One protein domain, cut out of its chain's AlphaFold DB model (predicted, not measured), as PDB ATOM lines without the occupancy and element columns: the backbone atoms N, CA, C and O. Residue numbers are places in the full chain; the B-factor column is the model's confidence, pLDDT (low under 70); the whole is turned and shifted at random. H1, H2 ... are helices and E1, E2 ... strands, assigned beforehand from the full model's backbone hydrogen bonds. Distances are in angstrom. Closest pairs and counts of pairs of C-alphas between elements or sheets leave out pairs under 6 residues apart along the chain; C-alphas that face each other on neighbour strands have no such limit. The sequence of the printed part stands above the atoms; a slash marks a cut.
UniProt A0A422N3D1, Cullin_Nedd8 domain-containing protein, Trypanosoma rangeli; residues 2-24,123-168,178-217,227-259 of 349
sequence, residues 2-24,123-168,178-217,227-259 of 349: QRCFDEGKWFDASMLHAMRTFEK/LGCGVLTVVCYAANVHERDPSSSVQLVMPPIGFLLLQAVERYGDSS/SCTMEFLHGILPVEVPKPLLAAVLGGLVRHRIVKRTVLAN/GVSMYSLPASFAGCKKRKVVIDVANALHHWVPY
ATOM      1  N   GLN A   2     -57.069  31.139  -8.906       45.06
ATOM      2  CA  GLN A   2     -57.377  32.578  -9.066       45.06
ATOM      3  C   GLN A   2     -58.149  33.199  -7.882       45.06
ATOM      4  O   GLN A   2     -57.695  34.197  -7.335       45.06
ATOM      5  N   ARG A   3     -59.200  32.533  -7.371       45.66
ATOM      6  CA  ARG A   3     -59.915  32.988  -6.157       45.66
ATOM      7  C   ARG A   3     -59.023  33.096  -4.913       45.66
ATOM      8  O   ARG A   3     -59.119  34.079  -4.196       45.66
ATOM      9  N   CYS A   4     -58.118  32.142  -4.691       47.78
ATOM     10  CA  CYS A   4     -57.201  32.169  -3.543       47.78
ATOM     11  C   CYS A   4     -56.210  33.345  -3.621       47.78
ATOM     12  O   CYS A   4     -55.874  33.945  -2.601       47.78
ATOM     13  N   PHE A   5     -55.762  33.701  -4.831       57.12
ATOM     14  CA  PHE A   5     -54.900  34.867  -5.044       57.12
ATOM     15  C   PHE A   5     -55.654  36.191  -4.853       57.12
ATOM     16  O   PHE A   5     -55.097  37.116  -4.255       57.12
ATOM     17  N   ASP A   6     -56.907  36.267  -5.312       52.25
ATOM     18  CA  ASP A   6     -57.759  37.455  -5.176       52.25
ATOM     19  C   ASP A   6     -58.198  37.694  -3.715       52.25
ATOM     20  O   ASP A   6     -58.165  38.831  -3.243       52.25
ATOM     21  N   GLU A   7     -58.547  36.642  -2.968       59.72
ATOM     22  CA  GLU A   7     -58.991  36.744  -1.566       59.72
ATOM     23  C   GLU A   7     -57.833  37.070  -0.604       59.72
ATOM     24  O   GLU A   7     -58.006  37.839   0.341       59.72
ATOM     25  N   GLY A   8     -56.625  36.558  -0.873       59.12
ATOM     26  CA  GLY A   8     -55.438  36.787  -0.037       59.12
ATOM     27  C   GLY A   8     -54.638  38.059  -0.353       59.12
ATOM     28  O   GLY A   8     -53.601  38.296   0.269       59.12
ATOM     29  N   LYS A   9     -55.070  38.874  -1.332       68.12
ATOM     30  CA  LYS A   9     -54.361  40.083  -1.810       68.12
ATOM     31  C   LYS A   9     -52.865  39.846  -2.073       68.12
ATOM     32  O   LYS A   9     -52.057  40.715  -1.771       68.12
ATOM     33  N   TRP A  10     -52.440  38.661  -2.521       66.88
ATOM     34  CA  TRP A  10     -51.011  38.282  -2.641       66.88
ATOM     35  C   TRP A  10     -50.228  39.152  -3.622       66.88
ATOM     36  O   TRP A  10     -49.019  39.340  -3.501       66.88
ATOM     37  N   PHE A  11     -50.951  39.735  -4.560       71.12
ATOM     38  CA  PHE A  11     -50.420  40.575  -5.603       71.12
ATOM     39  C   PHE A  11     -50.926  41.997  -5.415       71.12
ATOM     40  O   PHE A  11     -52.077  42.206  -5.023       71.12
ATOM     41  N   ASP A  12     -50.057  42.969  -5.685       73.19
ATOM     42  CA  ASP A  12     -50.468  44.366  -5.719       73.19
ATOM     43  C   ASP A  12     -51.573  44.561  -6.774       73.19
ATOM     44  O   ASP A  12     -51.652  43.835  -7.775       73.19
ATOM     45  N   ALA A  13     -52.431  45.555  -6.553       76.00
ATOM     46  CA  ALA A  13     -53.513  45.920  -7.455       76.00
ATOM     47  C   ALA A  13     -52.997  46.173  -8.879       76.00
ATOM     48  O   ALA A  13     -53.670  45.807  -9.845       76.00
ATOM     49  N   SER A  14     -51.785  46.723  -9.009       72.00
ATOM     50  CA  SER A  14     -51.102  46.928 -10.289       72.00
ATOM     51  C   SER A  14     -50.854  45.613 -11.041       72.00
ATOM     52  O   SER A  14     -51.174  45.503 -12.226       72.00
ATOM     53  N   MET A  15     -50.365  44.579 -10.355       73.50
ATOM     54  CA  MET A  15     -50.062  43.288 -10.969       73.50
ATOM     55  C   MET A  15     -51.327  42.490 -11.285       73.50
ATOM     56  O   MET A  15     -51.431  41.917 -12.370       73.50
ATOM     57  N   LEU A  16     -52.332  42.519 -10.403       77.06
ATOM     58  CA  LEU A  16     -53.648  41.940 -10.697       77.06
ATOM     59  C   LEU A  16     -54.294  42.616 -11.910       77.06
ATOM     60  O   LEU A  16     -54.886  41.947 -12.757       77.06
ATOM     61  N   HIS A  17     -54.164  43.939 -12.029       80.19
ATOM     62  CA  HIS A  17     -54.648  44.676 -13.189       80.19
ATOM     63  C   HIS A  17     -53.906  44.277 -14.470       80.19
ATOM     64  O   HIS A  17     -54.552  44.060 -15.496       80.19
ATOM     65  N   ALA A  18     -52.579  44.122 -14.415       74.88
ATOM     66  CA  ALA A  18     -51.781  43.662 -15.548       74.88
ATOM     67  C   ALA A  18     -52.187  42.246 -15.996       74.88
ATOM     68  O   ALA A  18     -52.419  42.034 -17.185       74.88
ATOM     69  N   MET A  19     -52.369  41.314 -15.053       74.81
ATOM     70  CA  MET A  19     -52.843  39.954 -15.344       74.81
ATOM     71  C   MET A  19     -54.231  39.960 -15.988       74.81
ATOM     72  O   MET A  19     -54.402  39.404 -17.067       74.81
ATOM     73  N   ARG A  20     -55.204  40.668 -15.400       81.38
ATOM     74  CA  ARG A  20     -56.562  40.770 -15.967       81.38
ATOM     75  C   ARG A  20     -56.570  41.455 -17.334       81.38
ATOM     76  O   ARG A  20     -57.390  41.128 -18.184       81.38
ATOM     77  N   THR A  21     -55.680  42.423 -17.556       81.25
ATOM     78  CA  THR A  21     -55.532  43.092 -18.859       81.25
ATOM     79  C   THR A  21     -54.957  42.142 -19.903       81.25
ATOM     80  O   THR A  21     -55.420  42.144 -21.043       81.25
ATOM     81  N   PHE A  22     -53.984  41.316 -19.521       76.31
ATOM     82  CA  PHE A  22     -53.444  40.264 -20.375       76.31
ATOM     83  C   PHE A  22     -54.515  39.220 -20.725       76.31
ATOM     84  O   PHE A  22     -54.727  38.959 -21.906       76.31
ATOM     85  N   GLU A  23     -55.250  38.710 -19.732       77.94
ATOM     86  CA  GLU A  23     -56.352  37.753 -19.928       77.94
ATOM     87  C   GLU A  23     -57.424  38.314 -20.873       77.94
ATOM     88  O   GLU A  23     -57.735  37.695 -21.885       77.94
ATOM     89  N   LYS A  24     -57.898  39.549 -20.643       80.75
ATOM     90  CA  LYS A  24     -58.874  40.212 -21.531       80.75
ATOM     91  C   LYS A  24     -58.390  40.350 -22.974       80.75
ATOM     92  O   LYS A  24     -59.200  40.269 -23.896       80.75
ATOM     93  N   LEU A 123     -43.977  25.947  -9.469       85.56
ATOM     94  CA  LEU A 123     -43.417  26.981  -8.581       85.56
ATOM     95  C   LEU A 123     -42.119  26.542  -7.890       85.56
ATOM     96  O   LEU A 123     -41.379  27.389  -7.385       85.56
ATOM     97  N   GLY A 124     -41.855  25.232  -7.845       84.38
ATOM     98  CA  GLY A 124     -40.588  24.677  -7.378       84.38
ATOM     99  C   GLY A 124     -39.481  24.736  -8.433       84.38
ATOM    100  O   GLY A 124     -38.311  24.679  -8.077       84.38
ATOM    101  N   CYS A 125     -39.828  24.879  -9.714       81.50
ATOM    102  CA  CYS A 125     -38.880  24.922 -10.824       81.50
ATOM    103  C   CYS A 125     -38.689  26.345 -11.355       81.50
ATOM    104  O   CYS A 125     -39.540  27.220 -11.214       81.50
ATOM    105  N   GLY A 126     -37.565  26.548 -12.040       87.38
ATOM    106  CA  GLY A 126     -37.182  27.848 -12.572       87.38
ATOM    107  C   GLY A 126     -36.430  28.698 -11.554       87.38
ATOM    108  O   GLY A 126     -36.237  28.321 -10.399       87.38
ATOM    109  N   VAL A 127     -35.957  29.846 -12.025       91.69
ATOM    110  CA  VAL A 127     -35.100  30.741 -11.255       91.69
ATOM    111  C   VAL A 127     -35.659  32.149 -11.358       91.69
ATOM    112  O   VAL A 127     -35.765  32.709 -12.446       91.69
ATOM    113  N   LEU A 128     -36.007  32.718 -10.212       94.50
ATOM    114  CA  LEU A 128     -36.419  34.101 -10.068       94.50
ATOM    115  C   LEU A 128     -35.279  34.890  -9.424       94.50
ATOM    116  O   LEU A 128     -34.681  34.446  -8.444       94.50
ATOM    117  N   THR A 129     -35.000  36.070  -9.973       96.50
ATOM    118  CA  THR A 129     -34.074  37.027  -9.364       96.50
ATOM    119  C   THR A 129     -34.873  38.156  -8.732       96.50
ATOM    120  O   THR A 129     -35.590  38.869  -9.429       96.50
ATOM    121  N   VAL A 130     -34.755  38.316  -7.418       95.69
ATOM    122  CA  VAL A 130     -35.469  39.324  -6.626       95.69
ATOM    123  C   VAL A 130     -34.449  40.202  -5.920       95.69
ATOM    124  O   VAL A 130     -33.448  39.698  -5.419       95.69
ATOM    125  N   VAL A 131     -34.683  41.510  -5.865       95.31
ATOM    126  CA  VAL A 131     -33.864  42.431  -5.069       95.31
ATOM    127  C   VAL A 131     -34.669  42.843  -3.844       95.31
ATOM    128  O   VAL A 131     -35.750  43.409  -3.975       95.31
ATOM    129  N   CYS A 132     -34.148  42.536  -2.659       94.06
ATOM    130  CA  CYS A 132     -34.744  42.913  -1.383       94.06
ATOM    131  C   CYS A 132     -34.050  44.156  -0.828       94.06
ATOM    132  O   CYS A 132     -32.820  44.231  -0.843       94.06
ATOM    133  N   TYR A 133     -34.839  45.091  -0.297       92.62
ATOM    134  CA  TYR A 133     -34.370  46.329   0.327       92.62
ATOM    135  C   TYR A 133     -34.728  46.332   1.813       92.62
ATOM    136  O   TYR A 133     -35.776  45.818   2.202       92.62
ATOM    137  N   ALA A 134     -33.841  46.864   2.650       89.69
ATOM    138  CA  ALA A 134     -34.098  47.007   4.080       89.69
ATOM    139  C   ALA A 134     -35.171  48.083   4.347       89.69
ATOM    140  O   ALA A 134     -35.154  49.140   3.722       89.69
ATOM    141  N   ALA A 135     -36.073  47.833   5.303       84.38
ATOM    142  CA  ALA A 135     -37.259  48.666   5.539       84.38
ATOM    143  C   ALA A 135     -36.951  50.112   5.983       84.38
ATOM    144  O   ALA A 135     -37.690  51.029   5.644       84.38
ATOM    145  N   ASN A 136     -35.860  50.320   6.727       76.75
ATOM    146  CA  ASN A 136     -35.556  51.601   7.383       76.75
ATOM    147  C   ASN A 136     -34.434  52.408   6.715       76.75
ATOM    148  O   ASN A 136     -33.873  53.306   7.341       76.75
ATOM    149  N   VAL A 137     -34.060  52.092   5.476       71.50
ATOM    150  CA  VAL A 137     -32.960  52.804   4.818       71.50
ATOM    151  C   VAL A 137     -33.524  53.950   3.988       71.50
ATOM    152  O   VAL A 137     -34.003  53.770   2.868       71.50
ATOM    153  N   HIS A 138     -33.478  55.144   4.580       66.56
ATOM    154  CA  HIS A 138     -33.560  56.391   3.837       66.56
ATOM    155  C   HIS A 138     -32.306  56.470   2.959       66.56
ATOM    156  O   HIS A 138     -31.200  56.546   3.477       66.56
ATOM    157  N   GLU A 139     -32.513  56.464   1.644       61.72
ATOM    158  CA  GLU A 139     -31.497  56.687   0.607       61.72
ATOM    159  C   GLU A 139     -30.647  55.465   0.200       61.72
ATOM    160  O   GLU A 139     -30.260  54.628   1.003       61.72
ATOM    161  N   ARG A 140     -30.458  55.316  -1.121       66.94
ATOM    162  CA  ARG A 140     -30.047  54.102  -1.858       66.94
ATOM    163  C   ARG A 140     -28.610  53.638  -1.576       66.94
ATOM    164  O   ARG A 140     -27.802  53.534  -2.498       66.94
ATOM    165  N   ASP A 141     -28.291  53.287  -0.343       80.06
ATOM    166  CA  ASP A 141     -27.011  52.661  -0.063       80.06
ATOM    167  C   ASP A 141     -26.982  51.262  -0.696       80.06
ATOM    168  O   ASP A 141     -27.822  50.418  -0.360       80.06
ATOM    169  N   PRO A 142     -26.022  50.946  -1.582       77.19
ATOM    170  CA  PRO A 142     -25.936  49.625  -2.211       77.19
ATOM    171  C   PRO A 142     -25.714  48.505  -1.181       77.19
ATOM    172  O   PRO A 142     -26.019  47.340  -1.437       77.19
ATOM    173  N   SER A 143     -25.244  48.856   0.021       78.44
ATOM    174  CA  SER A 143     -25.097  47.960   1.171       78.44
ATOM    175  C   SER A 143     -26.431  47.530   1.801       78.44
ATOM    176  O   SER A 143     -26.458  46.539   2.536       78.44
ATOM    177  N   SER A 144     -27.531  48.228   1.501       87.19
ATOM    178  CA  SER A 144     -28.870  47.964   2.043       87.19
ATOM    179  C   SER A 144     -29.686  46.959   1.232       87.19
ATOM    180  O   SER A 144     -30.735  46.508   1.698       87.19
ATOM    181  N   SER A 145     -29.205  46.592   0.042       93.31
ATOM    182  CA  SER A 145     -29.900  45.682  -0.865       93.31
ATOM    183  C   SER A 145     -29.237  44.304  -0.931       93.31
ATOM    184  O   SER A 145     -28.021  44.156  -0.768       93.31
ATOM    185  N   VAL A 146     -30.047  43.271  -1.154       95.75
ATOM    186  CA  VAL A 146     -29.578  41.904  -1.416       95.75
ATOM    187  C   VAL A 146     -30.319  41.353  -2.623       95.75
ATOM    188  O   VAL A 146     -31.547  41.327  -2.662       95.75
ATOM    189  N   GLN A 147     -29.560  40.887  -3.606       96.75
ATOM    190  CA  GLN A 147     -30.061  40.157  -4.754       96.75
ATOM    191  C   GLN A 147     -30.170  38.674  -4.405       96.75
ATOM    192  O   GLN A 147     -29.198  38.024  -4.010       96.75
ATOM    193  N   LEU A 148     -31.357  38.125  -4.588       97.25
ATOM    194  CA  LEU A 148     -31.684  36.742  -4.316       97.25
ATOM    195  C   LEU A 148     -32.033  36.028  -5.612       97.25
ATOM    196  O   LEU A 148     -32.833  36.517  -6.398       97.25
ATOM    197  N   VAL A 149     -31.446  34.855  -5.806       97.25
ATOM    198  CA  VAL A 149     -31.711  33.957  -6.928       97.25
ATOM    199  C   VAL A 149     -32.320  32.689  -6.338       97.25
ATOM    200  O   VAL A 149     -31.627  31.946  -5.646       97.25
ATOM    201  N   MET A 150     -33.620  32.476  -6.526       95.81
ATOM    202  CA  MET A 150     -34.370  31.393  -5.875       95.81
ATOM    203  C   MET A 150     -35.554  30.927  -6.736       95.81
ATOM    204  O   MET A 150     -35.965  31.660  -7.635       95.81
ATOM    205  N   PRO A 151     -36.157  29.758  -6.467       94.56
ATOM    206  CA  PRO A 151     -37.386  29.360  -7.147       94.56
ATOM    207  C   PRO A 151     -38.558  30.311  -6.851       94.56
ATOM    208  O   PRO A 151     -38.584  30.921  -5.775       94.56
ATOM    209  N   PRO A 152     -39.572  30.399  -7.734       94.12
ATOM    210  CA  PRO A 152     -40.748  31.252  -7.536       94.12
ATOM    211  C   PRO A 152     -41.440  31.081  -6.174       94.12
ATOM    212  O   PRO A 152     -41.896  32.061  -5.585       94.12
ATOM    213  N   ILE A 153     -41.468  29.861  -5.623       94.00
ATOM    214  CA  ILE A 153     -42.038  29.616  -4.292       94.00
ATOM    215  C   ILE A 153     -41.318  30.381  -3.168       94.00
ATOM    216  O   ILE A 153     -41.948  30.793  -2.196       94.00
ATOM    217  N   GLY A 154     -40.014  30.629  -3.298       95.12
ATOM    218  CA  GLY A 154     -39.269  31.398  -2.304       95.12
ATOM    219  C   GLY A 154     -39.713  32.857  -2.221       95.12
ATOM    220  O   GLY A 154     -39.731  33.427  -1.132       95.12
ATOM    221  N   PHE A 155     -40.161  33.437  -3.337       95.00
ATOM    222  CA  PHE A 155     -40.717  34.786  -3.344       95.00
ATOM    223  C   PHE A 155     -42.055  34.856  -2.606       95.00
ATOM    224  O   PHE A 155     -42.235  35.733  -1.763       95.00
ATOM    225  N   LEU A 156     -42.956  33.894  -2.842       94.62
ATOM    226  CA  LEU A 156     -44.220  33.806  -2.099       94.62
ATOM    227  C   LEU A 156     -43.969  33.661  -0.593       94.62
ATOM    228  O   LEU A 156     -44.660  34.274   0.214       94.62
ATOM    229  N   LEU A 157     -42.943  32.901  -0.204       95.38
ATOM    230  CA  LEU A 157     -42.563  32.776   1.200       95.38
ATOM    231  C   LEU A 157     -42.076  34.083   1.803       95.38
ATOM    232  O   LEU A 157     -42.484  34.415   2.911       95.38
ATOM    233  N   LEU A 158     -41.240  34.835   1.090       95.31
ATOM    234  CA  LEU A 158     -40.802  36.145   1.560       95.31
ATOM    235  C   LEU A 158     -41.984  37.098   1.747       95.31
ATOM    236  O   LEU A 158     -42.081  37.713   2.804       95.31
ATOM    237  N   GLN A 159     -42.916  37.144   0.793       93.25
ATOM    238  CA  GLN A 159     -44.133  37.955   0.911       93.25
ATOM    239  C   GLN A 159     -45.009  37.523   2.095       93.25
ATOM    240  O   GLN A 159     -45.581  38.363   2.788       93.25
ATOM    241  N   ALA A 160     -45.118  36.217   2.346       93.44
ATOM    242  CA  ALA A 160     -45.853  35.695   3.492       93.44
ATOM    243  C   ALA A 160     -45.194  36.124   4.813       93.44
ATOM    244  O   ALA A 160     -45.860  36.642   5.706       93.44
ATOM    245  N   VAL A 161     -43.874  35.956   4.932       93.94
ATOM    246  CA  VAL A 161     -43.135  36.338   6.144       93.94
ATOM    247  C   VAL A 161     -43.169  37.853   6.356       93.94
ATOM    248  O   VAL A 161     -43.296  38.280   7.495       93.94
ATOM    249  N   GLU A 162     -43.111  38.660   5.298       92.00
ATOM    250  CA  GLU A 162     -43.251  40.121   5.373       92.00
ATOM    251  C   GLU A 162     -44.610  40.531   5.945       92.00
ATOM    252  O   GLU A 162     -44.686  41.296   6.900       92.00
ATOM    253  N   ARG A 163     -45.701  39.959   5.429       89.38
ATOM    254  CA  ARG A 163     -47.061  40.323   5.855       89.38
ATOM    255  C   ARG A 163     -47.395  39.899   7.277       89.38
ATOM    256  O   ARG A 163     -48.143  40.595   7.959       89.38
ATOM    257  N   TYR A 164     -46.897  38.740   7.702       90.50
ATOM    258  CA  TYR A 164     -47.281  38.130   8.978       90.50
ATOM    259  C   TYR A 164     -46.182  38.207  10.052       90.50
ATOM    260  O   TYR A 164     -46.439  37.887  11.209       90.50
ATOM    261  N   GLY A 165     -44.967  38.643   9.708       83.81
ATOM    262  CA  GLY A 165     -43.821  38.699  10.622       83.81
ATOM    263  C   GLY A 165     -43.859  39.852  11.630       83.81
ATOM    264  O   GLY A 165     -43.395  39.687  12.760       83.81
ATOM    265  N   ASP A 166     -44.458  40.986  11.264       70.50
ATOM    266  CA  ASP A 166     -44.355  42.240  12.031       70.50
ATOM    267  C   ASP A 166     -45.401  42.395  13.147       70.50
ATOM    268  O   ASP A 166     -45.385  43.363  13.901       70.50
ATOM    269  N   SER A 167     -46.296  41.420  13.331       65.31
ATOM    270  CA  SER A 167     -47.407  41.516  14.299       65.31
ATOM    271  C   SER A 167     -46.993  41.414  15.783       65.31
ATOM    272  O   SER A 167     -47.850  41.220  16.642       65.31
ATOM    273  N   SER A 168     -45.700  41.497  16.114       54.78
ATOM    274  CA  SER A 168     -45.171  41.131  17.439       54.78
ATOM    275  C   SER A 168     -44.753  42.296  18.350       54.78
ATOM    276  O   SER A 168     -44.368  42.046  19.489       54.78
ATOM    277  N   SER A 178     -48.348  33.596  15.238       80.62
ATOM    278  CA  SER A 178     -46.899  33.429  15.117       80.62
ATOM    279  C   SER A 178     -46.560  32.797  13.762       80.62
ATOM    280  O   SER A 178     -47.134  31.781  13.366       80.62
ATOM    281  N   CYS A 179     -45.631  33.418  13.033       91.62
ATOM    282  CA  CYS A 179     -45.196  32.988  11.706       91.62
ATOM    283  C   CYS A 179     -44.364  31.695  11.807       91.62
ATOM    284  O   CYS A 179     -43.131  31.703  11.785       91.62
ATOM    285  N   THR A 180     -45.048  30.573  12.025       94.00
ATOM    286  CA  THR A 180     -44.472  29.226  12.109       94.00
ATOM    287  C   THR A 180     -44.453  28.560  10.738       94.00
ATOM    288  O   THR A 180     -45.149  28.979   9.816       94.00
ATOM    289  N   MET A 181     -43.668  27.491  10.589       93.25
ATOM    290  CA  MET A 181     -43.615  26.740   9.327       93.25
ATOM    291  C   MET A 181     -44.985  26.164   8.930       93.25
ATOM    292  O   MET A 181     -45.344  26.219   7.759       93.25
ATOM    293  N   GLU A 182     -45.750  25.642   9.894       92.88
ATOM    294  CA  GLU A 182     -47.094  25.097   9.650       92.88
ATOM    295  C   GLU A 182     -48.088  26.200   9.266       92.88
ATOM    296  O   GLU A 182     -48.864  26.028   8.329       92.88
ATOM    297  N   PHE A 183     -48.008  27.366   9.918       93.25
ATOM    298  CA  PHE A 183     -48.814  28.532   9.552       93.25
ATOM    299  C   PHE A 183     -48.502  29.011   8.128       93.25
ATOM    300  O   PHE A 183     -49.411  29.196   7.322       93.25
ATOM    301  N   LEU A 184     -47.214  29.147   7.791       93.94
ATOM    302  CA  LEU A 184     -46.776  29.515   6.444       93.94
ATOM    303  C   LEU A 184     -47.245  28.498   5.400       93.94
ATOM    304  O   LEU A 184     -47.709  28.886   4.338       93.94
ATOM    305  N   HIS A 185     -47.172  27.202   5.700       93.19
ATOM    306  CA  HIS A 185     -47.675  26.164   4.804       93.19
ATOM    307  C   HIS A 185     -49.190  26.283   4.568       93.19
ATOM    308  O   HIS A 185     -49.646  26.082   3.448       93.19
ATOM    309  N   GLY A 186     -49.967  26.618   5.604       92.19
ATOM    310  CA  GLY A 186     -51.423  26.754   5.512       92.19
ATOM    311  C   GLY A 186     -51.911  28.039   4.837       92.19
ATOM    312  O   GLY A 186     -53.010  28.048   4.293       92.19
ATOM    313  N   ILE A 187     -51.118  29.117   4.860       91.56
ATOM    314  CA  ILE A 187     -51.520  30.408   4.278       91.56
ATOM    315  C   ILE A 187     -51.179  30.523   2.787       91.56
ATOM    316  O   ILE A 187     -51.792  31.323   2.080       91.56
ATOM    317  N   LEU A 188     -50.192  29.762   2.300       90.50
ATOM    318  CA  LEU A 188     -49.750  29.848   0.909       90.50
ATOM    319  C   LEU A 188     -50.885  29.475  -0.058       90.50
ATOM    320  O   LEU A 188     -51.614  28.514   0.173       90.50
ATOM    321  N   PRO A 189     -51.003  30.174  -1.201       85.69
ATOM    322  CA  PRO A 189     -52.074  29.941  -2.173       85.69
ATOM    323  C   PRO A 189     -51.913  28.630  -2.962       85.69
ATOM    324  O   PRO A 189     -52.747  28.315  -3.813       85.69
ATOM    325  N   VAL A 190     -50.819  27.899  -2.729       86.62
ATOM    326  CA  VAL A 190     -50.466  26.653  -3.404       86.62
ATOM    327  C   VAL A 190     -49.994  25.649  -2.361       86.62
ATOM    328  O   VAL A 190     -49.215  25.998  -1.474       86.62
ATOM    329  N   GLU A 191     -50.434  24.400  -2.497       86.81
ATOM    330  CA  GLU A 191     -49.960  23.295  -1.668       86.81
ATOM    331  C   GLU A 191     -48.494  22.996  -1.991       86.81
ATOM    332  O   GLU A 191     -48.138  22.539  -3.079       86.81
ATOM    333  N   VAL A 192     -47.618  23.306  -1.038       88.94
ATOM    334  CA  VAL A 192     -46.169  23.199  -1.200       88.94
ATOM    335  C   VAL A 192     -45.664  22.160  -0.210       88.94
ATOM    336  O   VAL A 192     -45.686  22.422   0.984       88.94
ATOM    337  N   PRO A 193     -45.129  21.013  -0.651       89.38
ATOM    338  CA  PRO A 193     -44.591  19.979   0.215       89.38
ATOM    339  C   PRO A 193     -43.641  20.540   1.265       89.38
ATOM    340  O   PRO A 193     -42.672  21.241   0.953       89.38
ATOM    341  N   LYS A 194     -43.893  20.157   2.517       90.88
ATOM    342  CA  LYS A 194     -43.116  20.578   3.687       90.88
ATOM    343  C   LYS A 194     -41.595  20.467   3.499       90.88
ATOM    344  O   LYS A 194     -40.911  21.400   3.913       90.88
ATOM    345  N   PRO A 195     -41.026  19.427   2.850       89.94
ATOM    346  CA  PRO A 195     -39.578  19.361   2.648       89.94
ATOM    347  C   PRO A 195     -39.045  20.440   1.695       89.94
ATOM    348  O   PRO A 195     -37.970  20.985   1.932       89.94
ATOM    349  N   LEU A 196     -39.809  20.794   0.652       90.56
ATOM    350  CA  LEU A 196     -39.445  21.877  -0.270       90.56
ATOM    351  C   LEU A 196     -39.478  23.221   0.465       90.56
ATOM    352  O   LEU A 196     -38.521  23.993   0.420       90.56
ATOM    353  N   LEU A 197     -40.561  23.454   1.208       93.25
ATOM    354  CA  LEU A 197     -40.730  24.626   2.058       93.25
ATOM    355  C   LEU A 197     -39.588  24.763   3.080       93.25
ATOM    356  O   LEU A 197     -38.992  25.833   3.214       93.25
ATOM    357  N   ALA A 198     -39.239  23.669   3.761       93.12
ATOM    358  CA  ALA A 198     -38.147  23.621   4.727       93.12
ATOM    359  C   ALA A 198     -36.785  23.906   4.084       93.12
ATOM    360  O   ALA A 198     -35.972  24.606   4.683       93.12
ATOM    361  N   ALA A 199     -36.530  23.398   2.875       93.88
ATOM    362  CA  ALA A 199     -35.283  23.644   2.158       93.88
ATOM    363  C   ALA A 199     -35.129  25.126   1.789       93.88
ATOM    364  O   ALA A 199     -34.082  25.721   2.053       93.88
ATOM    365  N   VAL A 200     -36.189  25.743   1.256       95.44
ATOM    366  CA  VAL A 200     -36.189  27.167   0.892       95.44
ATOM    367  C   VAL A 200     -36.038  28.052   2.131       95.44
ATOM    368  O   VAL A 200     -35.147  28.904   2.170       95.44
ATOM    369  N   LEU A 201     -36.832  27.815   3.182       95.75
ATOM    370  CA  LEU A 201     -36.704  28.534   4.457       95.75
ATOM    371  C   LEU A 201     -35.328  28.315   5.094       95.75
ATOM    372  O   LEU A 201     -34.717  29.258   5.592       95.75
ATOM    373  N   GLY A 202     -34.802  27.093   5.042       95.44
ATOM    374  CA  GLY A 202     -33.467  26.755   5.522       95.44
ATOM    375  C   GLY A 202     -32.374  27.534   4.792       95.44
ATOM    376  O   GLY A 202     -31.458  28.042   5.438       95.44
ATOM    377  N   GLY A 203     -32.492  27.692   3.469       95.38
ATOM    378  CA  GLY A 203     -31.611  28.535   2.660       95.38
ATOM    379  C   GLY A 203     -31.691  30.010   3.056       95.38
ATOM    380  O   GLY A 203     -30.665  30.631   3.338       95.38
ATOM    381  N   LEU A 204     -32.906  30.554   3.174       96.12
ATOM    382  CA  LEU A 204     -33.138  31.938   3.603       96.12
ATOM    383  C   LEU A 204     -32.548  32.223   4.994       96.12
ATOM    384  O   LEU A 204     -31.890  33.246   5.197       96.12
ATOM    385  N   VAL A 205     -32.723  31.299   5.941       96.25
ATOM    386  CA  VAL A 205     -32.181  31.410   7.303       96.25
ATOM    387  C   VAL A 205     -30.659  31.281   7.316       96.25
ATOM    388  O   VAL A 205     -29.976  32.066   7.979       96.25
ATOM    389  N   ARG A 206     -30.097  30.334   6.551       96.06
ATOM    390  CA  ARG A 206     -28.643  30.129   6.424       96.06
ATOM    391  C   ARG A 206     -27.938  31.389   5.921       96.06
ATOM    392  O   ARG A 206     -26.859  31.720   6.408       96.06
ATOM    393  N   HIS A 207     -28.564  32.103   4.988       96.31
ATOM    394  CA  HIS A 207     -28.043  33.351   4.430       96.31
ATOM    395  C   HIS A 207     -28.443  34.609   5.210       96.31
ATOM    396  O   HIS A 207     -28.084  35.704   4.787       96.31
ATOM    397  N   ARG A 208     -29.102  34.458   6.370       95.62
ATOM    398  CA  ARG A 208     -29.545  35.559   7.247       95.62
ATOM    399  C   ARG A 208     -30.529  36.533   6.584       95.62
ATOM    400  O   ARG A 208     -30.658  37.662   7.038       95.62
ATOM    401  N   ILE A 209     -31.245  36.075   5.558       95.56
ATOM    402  CA  ILE A 209     -32.348  36.822   4.935       95.56
ATOM    403  C   ILE A 209     -33.592  36.754   5.819       95.56
ATOM    404  O   ILE A 209     -34.318  37.729   5.940       95.56
ATOM    405  N   VAL A 210     -33.806  35.609   6.473       95.88
ATOM    406  CA  VAL A 210     -34.888  35.386   7.437       95.88
ATOM    407  C   VAL A 210     -34.276  35.030   8.789       95.88
ATOM    408  O   VAL A 210     -33.356  34.213   8.884       95.88
ATOM    409  N   LYS A 211     -34.783  35.634   9.860       94.75
ATOM    410  CA  LYS A 211     -34.415  35.302  11.235       94.75
ATOM    411  C   LYS A 211     -35.307  34.166  11.725       94.75
ATOM    412  O   LYS A 211     -36.527  34.283  11.720       94.75
ATOM    413  N   ARG A 212     -34.687  33.072  12.174       95.00
ATOM    414  CA  ARG A 212     -35.373  31.976  12.870       95.00
ATOM    415  C   ARG A 212     -35.200  32.148  14.375       95.00
ATOM    416  O   ARG A 212     -34.068  32.204  14.852       95.00
ATOM    417  N   THR A 213     -36.307  32.179  15.103       93.12
ATOM    418  CA  THR A 213     -36.343  32.196  16.569       93.12
ATOM    419  C   THR A 213     -36.977  30.894  17.039       93.12
ATOM    420  O   THR A 213     -38.093  30.575  16.640       93.12
ATOM    421  N   VAL A 214     -36.264  30.113  17.848       92.00
ATOM    422  CA  VAL A 214     -36.784  28.862  18.415       92.00
ATOM    423  C   VAL A 214     -37.270  29.162  19.825       92.00
ATOM    424  O   VAL A 214     -36.467  29.575  20.660       92.00
ATOM    425  N   LEU A 215     -38.565  28.980  20.094       86.38
ATOM    426  CA  LEU A 215     -39.050  28.998  21.471       86.38
ATOM    427  C   LEU A 215     -38.752  27.646  22.113       86.38
ATOM    428  O   LEU A 215     -39.228  26.608  21.650       86.38
ATOM    429  N   ALA A 216     -37.966  27.673  23.189       81.75
ATOM    430  CA  ALA A 216     -37.833  26.534  24.078       81.75
ATOM    431  C   ALA A 216     -39.163  26.360  24.815       81.75
ATOM    432  O   ALA A 216     -39.585  27.233  25.574       81.75
ATOM    433  N   ASN A 217     -39.852  25.255  24.547       75.06
ATOM    434  CA  ASN A 217     -41.062  24.924  25.277       75.06
ATOM    435  C   ASN A 217     -40.624  24.383  26.644       75.06
ATOM    436  O   ASN A 217     -40.119  23.268  26.729       75.06
ATOM    437  N   GLY A 227     -39.068  22.077  19.367       82.88
ATOM    438  CA  GLY A 227     -39.133  23.525  19.574       82.88
ATOM    439  C   GLY A 227     -39.856  24.222  18.417       82.88
ATOM    440  O   GLY A 227     -39.478  24.072  17.250       82.88
ATOM    441  N   VAL A 228     -40.881  25.021  18.727       88.25
ATOM    442  CA  VAL A 228     -41.617  25.781  17.709       88.25
ATOM    443  C   VAL A 228     -40.696  26.860  17.150       88.25
ATOM    444  O   VAL A 228     -40.176  27.716  17.868       88.25
ATOM    445  N   SER A 229     -40.457  26.790  15.842       92.94
ATOM    446  CA  SER A 229     -39.615  27.743  15.126       92.94
ATOM    447  C   SER A 229     -40.471  28.822  14.484       92.94
ATOM    448  O   SER A 229     -41.330  28.517  13.657       92.94
ATOM    449  N   MET A 230     -40.203  30.070  14.849       93.12
ATOM    450  CA  MET A 230     -40.818  31.261  14.273       93.12
ATOM    451  C   MET A 230     -39.861  31.927  13.289       93.12
ATOM    452  O   MET A 230     -38.644  31.925  13.504       93.12
ATOM    453  N   TYR A 231     -40.411  32.517  12.235       95.00
ATOM    454  CA  TYR A 231     -39.670  33.160  11.157       95.00
ATOM    455  C   TYR A 231     -40.075  34.632  11.044       95.00
ATOM    456  O   TYR A 231     -41.260  34.949  11.030       95.00
ATOM    457  N   SER A 232     -39.102  35.534  10.955       94.56
ATOM    458  CA  SER A 232     -39.348  36.963  10.724       94.56
ATOM    459  C   SER A 232     -38.289  37.576   9.812       94.56
ATOM    460  O   SER A 232     -37.167  37.066   9.715       94.56
ATOM    461  N   LEU A 233     -38.634  38.665   9.121       93.50
ATOM    462  CA  LEU A 233     -37.662  39.424   8.339       93.50
ATOM    463  C   LEU A 233     -36.853  40.359   9.253       93.50
ATOM    464  O   LEU A 233     -37.404  40.956  10.181       93.50
ATOM    465  N   PRO A 234     -35.532  40.478   9.051       92.19
ATOM    466  CA  PRO A 234     -34.724  41.446   9.769       92.19
ATOM    467  C   PRO A 234     -34.951  42.859   9.209       92.19
ATOM    468  O   PRO A 234     -35.081  43.043   8.003       92.19
ATOM    469  N   ALA A 235     -34.894  43.874  10.074       89.88
ATOM    470  CA  ALA A 235     -34.989  45.277   9.659       89.88
ATOM    471  C   ALA A 235     -33.807  45.738   8.780       89.88
ATOM    472  O   ALA A 235     -33.910  46.744   8.079       89.88
ATOM    473  N   SER A 236     -32.678  45.019   8.820       90.88
ATOM    474  CA  SER A 236     -31.502  45.288   7.993       90.88
ATOM    475  C   SER A 236     -30.824  44.004   7.513       90.88
ATOM    476  O   SER A 236     -30.766  42.993   8.216       90.88
ATOM    477  N   PHE A 237     -30.237  44.067   6.317       92.12
ATOM    478  CA  PHE A 237     -29.465  42.972   5.718       92.12
ATOM    479  C   PHE A 237     -27.957  43.077   5.991       92.12
ATOM    480  O   PHE A 237     -27.140  42.501   5.268       92.12
ATOM    481  N   ALA A 238     -27.554  43.797   7.043       90.00
ATOM    482  CA  ALA A 238     -26.145  43.944   7.413       90.00
ATOM    483  C   ALA A 238     -25.489  42.596   7.773       90.00
ATOM    484  O   ALA A 238     -24.306  42.393   7.520       90.00
ATOM    485  N   GLY A 239     -26.268  41.642   8.299       89.56
ATOM    486  CA  GLY A 239     -25.794  40.292   8.629       89.56
ATOM    487  C   GLY A 239     -25.609  39.352   7.430       89.56
ATOM    488  O   GLY A 239     -25.146  38.222   7.606       89.56
ATOM    489  N   CYS A 240     -25.980  39.775   6.217       92.19
ATOM    490  CA  CYS A 240     -25.833  38.961   5.014       92.19
ATOM    491  C   CYS A 240     -24.380  38.996   4.529       92.19
ATOM    492  O   CYS A 240     -23.879  40.037   4.118       92.19
ATOM    493  N   LYS A 241     -23.706  37.837   4.519       91.25
ATOM    494  CA  LYS A 241     -22.297  37.726   4.082       91.25
ATOM    495  C   LYS A 241     -22.090  38.005   2.588       91.25
ATOM    496  O   LYS A 241     -20.985  38.326   2.175       91.25
ATOM    497  N   LYS A 242     -23.127  37.798   1.773       94.38
ATOM    498  CA  LYS A 242     -23.093  37.954   0.316       94.38
ATOM    499  C   LYS A 242     -24.245  38.853  -0.112       94.38
ATOM    500  O   LYS A 242     -25.349  38.707   0.404       94.38
ATOM    501  N   ARG A 243     -23.989  39.738  -1.079       93.88
ATOM    502  CA  ARG A 243     -25.020  40.595  -1.693       93.88
ATOM    503  C   ARG A 243     -25.801  39.881  -2.785       93.88
ATOM    504  O   ARG A 243     -26.964  40.196  -2.979       93.88
ATOM    505  N   LYS A 244     -25.192  38.890  -3.439       96.50
ATOM    506  CA  LYS A 244     -25.867  37.959  -4.343       96.50
ATOM    507  C   LYS A 244     -25.934  36.589  -3.683       96.50
ATOM    508  O   LYS A 244     -24.904  35.948  -3.461       96.50
ATOM    509  N   VAL A 245     -27.136  36.159  -3.331       96.44
ATOM    510  CA  VAL A 245     -27.393  34.886  -2.656       96.44
ATOM    511  C   VAL A 245     -28.194  33.997  -3.593       96.44
ATOM    512  O   VAL A 245     -29.258  34.380  -4.068       96.44
ATOM    513  N   VAL A 246     -27.673  32.800  -3.849       96.31
ATOM    514  CA  VAL A 246     -28.350  31.773  -4.641       96.31
ATOM    515  C   VAL A 246     -28.880  30.719  -3.682       96.31
ATOM    516  O   VAL A 246     -28.110  30.131  -2.923       96.31
ATOM    517  N   ILE A 247     -30.191  30.510  -3.693       94.50
ATOM    518  CA  ILE A 247     -30.866  29.482  -2.908       94.50
ATOM    519  C   ILE A 247     -31.112  28.314  -3.845       94.50
ATOM    520  O   ILE A 247     -32.077  28.306  -4.609       94.50
ATOM    521  N   ASP A 248     -30.197  27.353  -3.794       88.62
ATOM    522  CA  ASP A 248     -30.336  26.112  -4.535       88.62
ATOM    523  C   ASP A 248     -31.262  25.149  -3.787       88.62
ATOM    524  O   ASP A 248     -31.130  24.923  -2.580       88.62
ATOM    525  N   VAL A 249     -32.216  24.602  -4.530       86.38
ATOM    526  CA  VAL A 249     -33.253  23.701  -4.034       86.38
ATOM    527  C   VAL A 249     -33.211  22.366  -4.783       86.38
ATOM    528  O   VAL A 249     -34.068  21.520  -4.555       86.38
ATOM    529  N   ALA A 250     -32.196  22.125  -5.623       80.56
ATOM    530  CA  ALA A 250     -32.051  20.902  -6.415       80.56
ATOM    531  C   ALA A 250     -32.208  19.624  -5.571       80.56
ATOM    532  O   ALA A 250     -32.993  18.741  -5.914       80.56
ATOM    533  N   ASN A 251     -31.579  19.580  -4.392       73.38
ATOM    534  CA  ASN A 251     -31.667  18.432  -3.478       73.38
ATOM    535  C   ASN A 251     -33.086  18.189  -2.931       73.38
ATOM    536  O   ASN A 251     -33.414  17.068  -2.555       73.38
ATOM    537  N   ALA A 252     -33.925  19.227  -2.892       74.31
ATOM    538  CA  ALA A 252     -35.316  19.176  -2.454       74.31
ATOM    539  C   ALA A 252     -36.300  19.225  -3.644       74.31
ATOM    540  O   ALA A 252     -37.496  19.407  -3.453       74.31
ATOM    541  N   LEU A 253     -35.825  19.106  -4.887       66.25
ATOM    542  CA  LEU A 253     -36.690  18.988  -6.064       66.25
ATOM    543  C   LEU A 253     -36.908  17.536  -6.480       66.25
ATOM    544  O   LEU A 253     -37.901  17.248  -7.143       66.25
ATOM    545  N   HIS A 254     -36.034  16.613  -6.076       60.75
ATOM    546  CA  HIS A 254     -36.176  15.194  -6.417       60.75
ATOM    547  C   HIS A 254     -37.488  14.573  -5.906       60.75
ATOM    548  O   HIS A 254     -37.957  13.593  -6.477       60.75
ATOM    549  N   HIS A 255     -38.126  15.166  -4.891       55.31
ATOM    550  CA  HIS A 255     -39.458  14.769  -4.420       55.31
ATOM    551  C   HIS A 255     -40.612  15.596  -5.012       55.31
ATOM    552  O   HIS A 255     -41.763  15.349  -4.666       55.31
ATOM    553  N   TRP A 256     -40.331  16.593  -5.861       60.38
ATOM    554  CA  TRP A 256     -41.307  17.579  -6.342       60.38
ATOM    555  C   TRP A 256     -41.711  17.407  -7.804       60.38
ATOM    556  O   TRP A 256     -42.080  18.382  -8.447       60.38
ATOM    557  N   VAL A 257     -41.659  16.195  -8.362       55.62
ATOM    558  CA  VAL A 257     -42.245  15.973  -9.691       55.62
ATOM    559  C   VAL A 257     -43.763  15.854  -9.526       55.62
ATOM    560  O   VAL A 257     -44.223  14.846  -8.987       55.62
ATOM    561  N   PRO A 258     -44.566  16.843  -9.966       52.03
ATOM    562  CA  PRO A 258     -46.011  16.738  -9.930       52.03
ATOM    563  C   PRO A 258     -46.393  15.833 -11.098       52.03
ATOM    564  O   PRO A 258     -46.540  16.295 -12.230       52.03
ATOM    565  N   TYR A 259     -46.482  14.527 -10.865       50.06
ATOM    566  CA  TYR A 259     -47.148  13.679 -11.841       50.06
ATOM    567  C   TYR A 259     -48.650  13.886 -11.713       50.06
ATOM    568  O   TYR A 259     -49.200  13.798 -10.619       50.06
TER     569      TYR A 259
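AT A GLANCE: This is residues 2 to 24, 123 to 168, 178 to 217 and 227 to 259 of the 349 residues of the protein "Cullin_Nedd8 domain-containing protein" of Trypanosoma rangeli (UniProt A0A422N3D1). Helix H3 runs through the middle of the body between two small sheets, its first part over the three-stranded sheet E1, E2, E5 and its last part packed on E4 of the two-stranded sheet E3, E4, while H4 and H5 pack across it. H1 and H2 make an arm away from this body, with residues 17 to 24 of H2 sticking out. The printed part has 142 residues with five named helices and five named strands, in the order H1 H2 E1 E2 H3 H4 H5 E3 E4 E5. The larger sheet, in the order E1 E2 E5, is mixed, the smaller antiparallel, and the class is mixed, helices and strands. The whole is compact, with a radius of gyration of the C-alphas of 15.8 A and spans of 44 by 39 by 31 A.

HOW THE PARTS SIT: E1, residues 128 to 133, and E2, residues 145 to 150, form an antiparallel hairpin; N 130 and O 148 are 2.8 A apart, within hydrogen-bond range. E5, residues 244 to 246, is parallel to E2, with N 149 and O 245 at 2.8 A. H3, residues 152 to 165, is on this sheet, over E1, and runs along it at 7 degrees on the local plane; their closest C-alphas are those of Leu 128 and Pro 152, 5.8 A apart. H4, residues 181 to 187, touches residues 157 to 161 of H3, about perpendicular at 83 degrees, closest at the C-alphas of Ala 160 and Leu 184, 6.9 A apart. H5, residues 194 to 206, only grazes the sheet with residues 200 to 204; it only just touches H3, with 3 pairs of C-alphas within 8 A, the closest those of Gly 154 and Val 200, 6.1 A apart. E3, residues 211 to 215, and E4, residues 228 to 232, are antiparallel neighbours, with N 213 and O 230 at 2.8 A. The closest C-alphas of H3 and E4 are those of Gly 165 and Ser 232, 4.8 A apart. H1, residues 2 to 7, and H2, residues 13 to 24, are only just apart, closest at 8.2 A. In all five helices every O i to N i+4 pair is within hydrogen-bond range.

IN THESE COORDINATES: E1 spans 16.2 A from C-alpha 128 at (-36.419, 34.101, -10.068), and E2 spans 15.8 A. H3 spans 19.9 A, H5 17.6 A and H2 16.1 A. H1 begins at C-alpha 2, (-57.377, 32.578, -9.066), and E5 ends at C-alpha 246, (-28.350, 31.773, -4.641).

THE WHOLE: The C-alphas farthest apart, Lys 24 and Asn 217, are 52.4 A apart. The printed part has three cuts: C-alphas 24 and 123 are 24.1 A apart across the first, C-alphas 168 and 178 are 8.2 A apart across the second, and C-alphas 217 and 227 are 6.2 A apart across the third. The links E1 to E2 and E4 to E5 are long. The pLDDT is under 70 at residues 2 to 10, 138 to 140, 167 to 168 and 253 to 259.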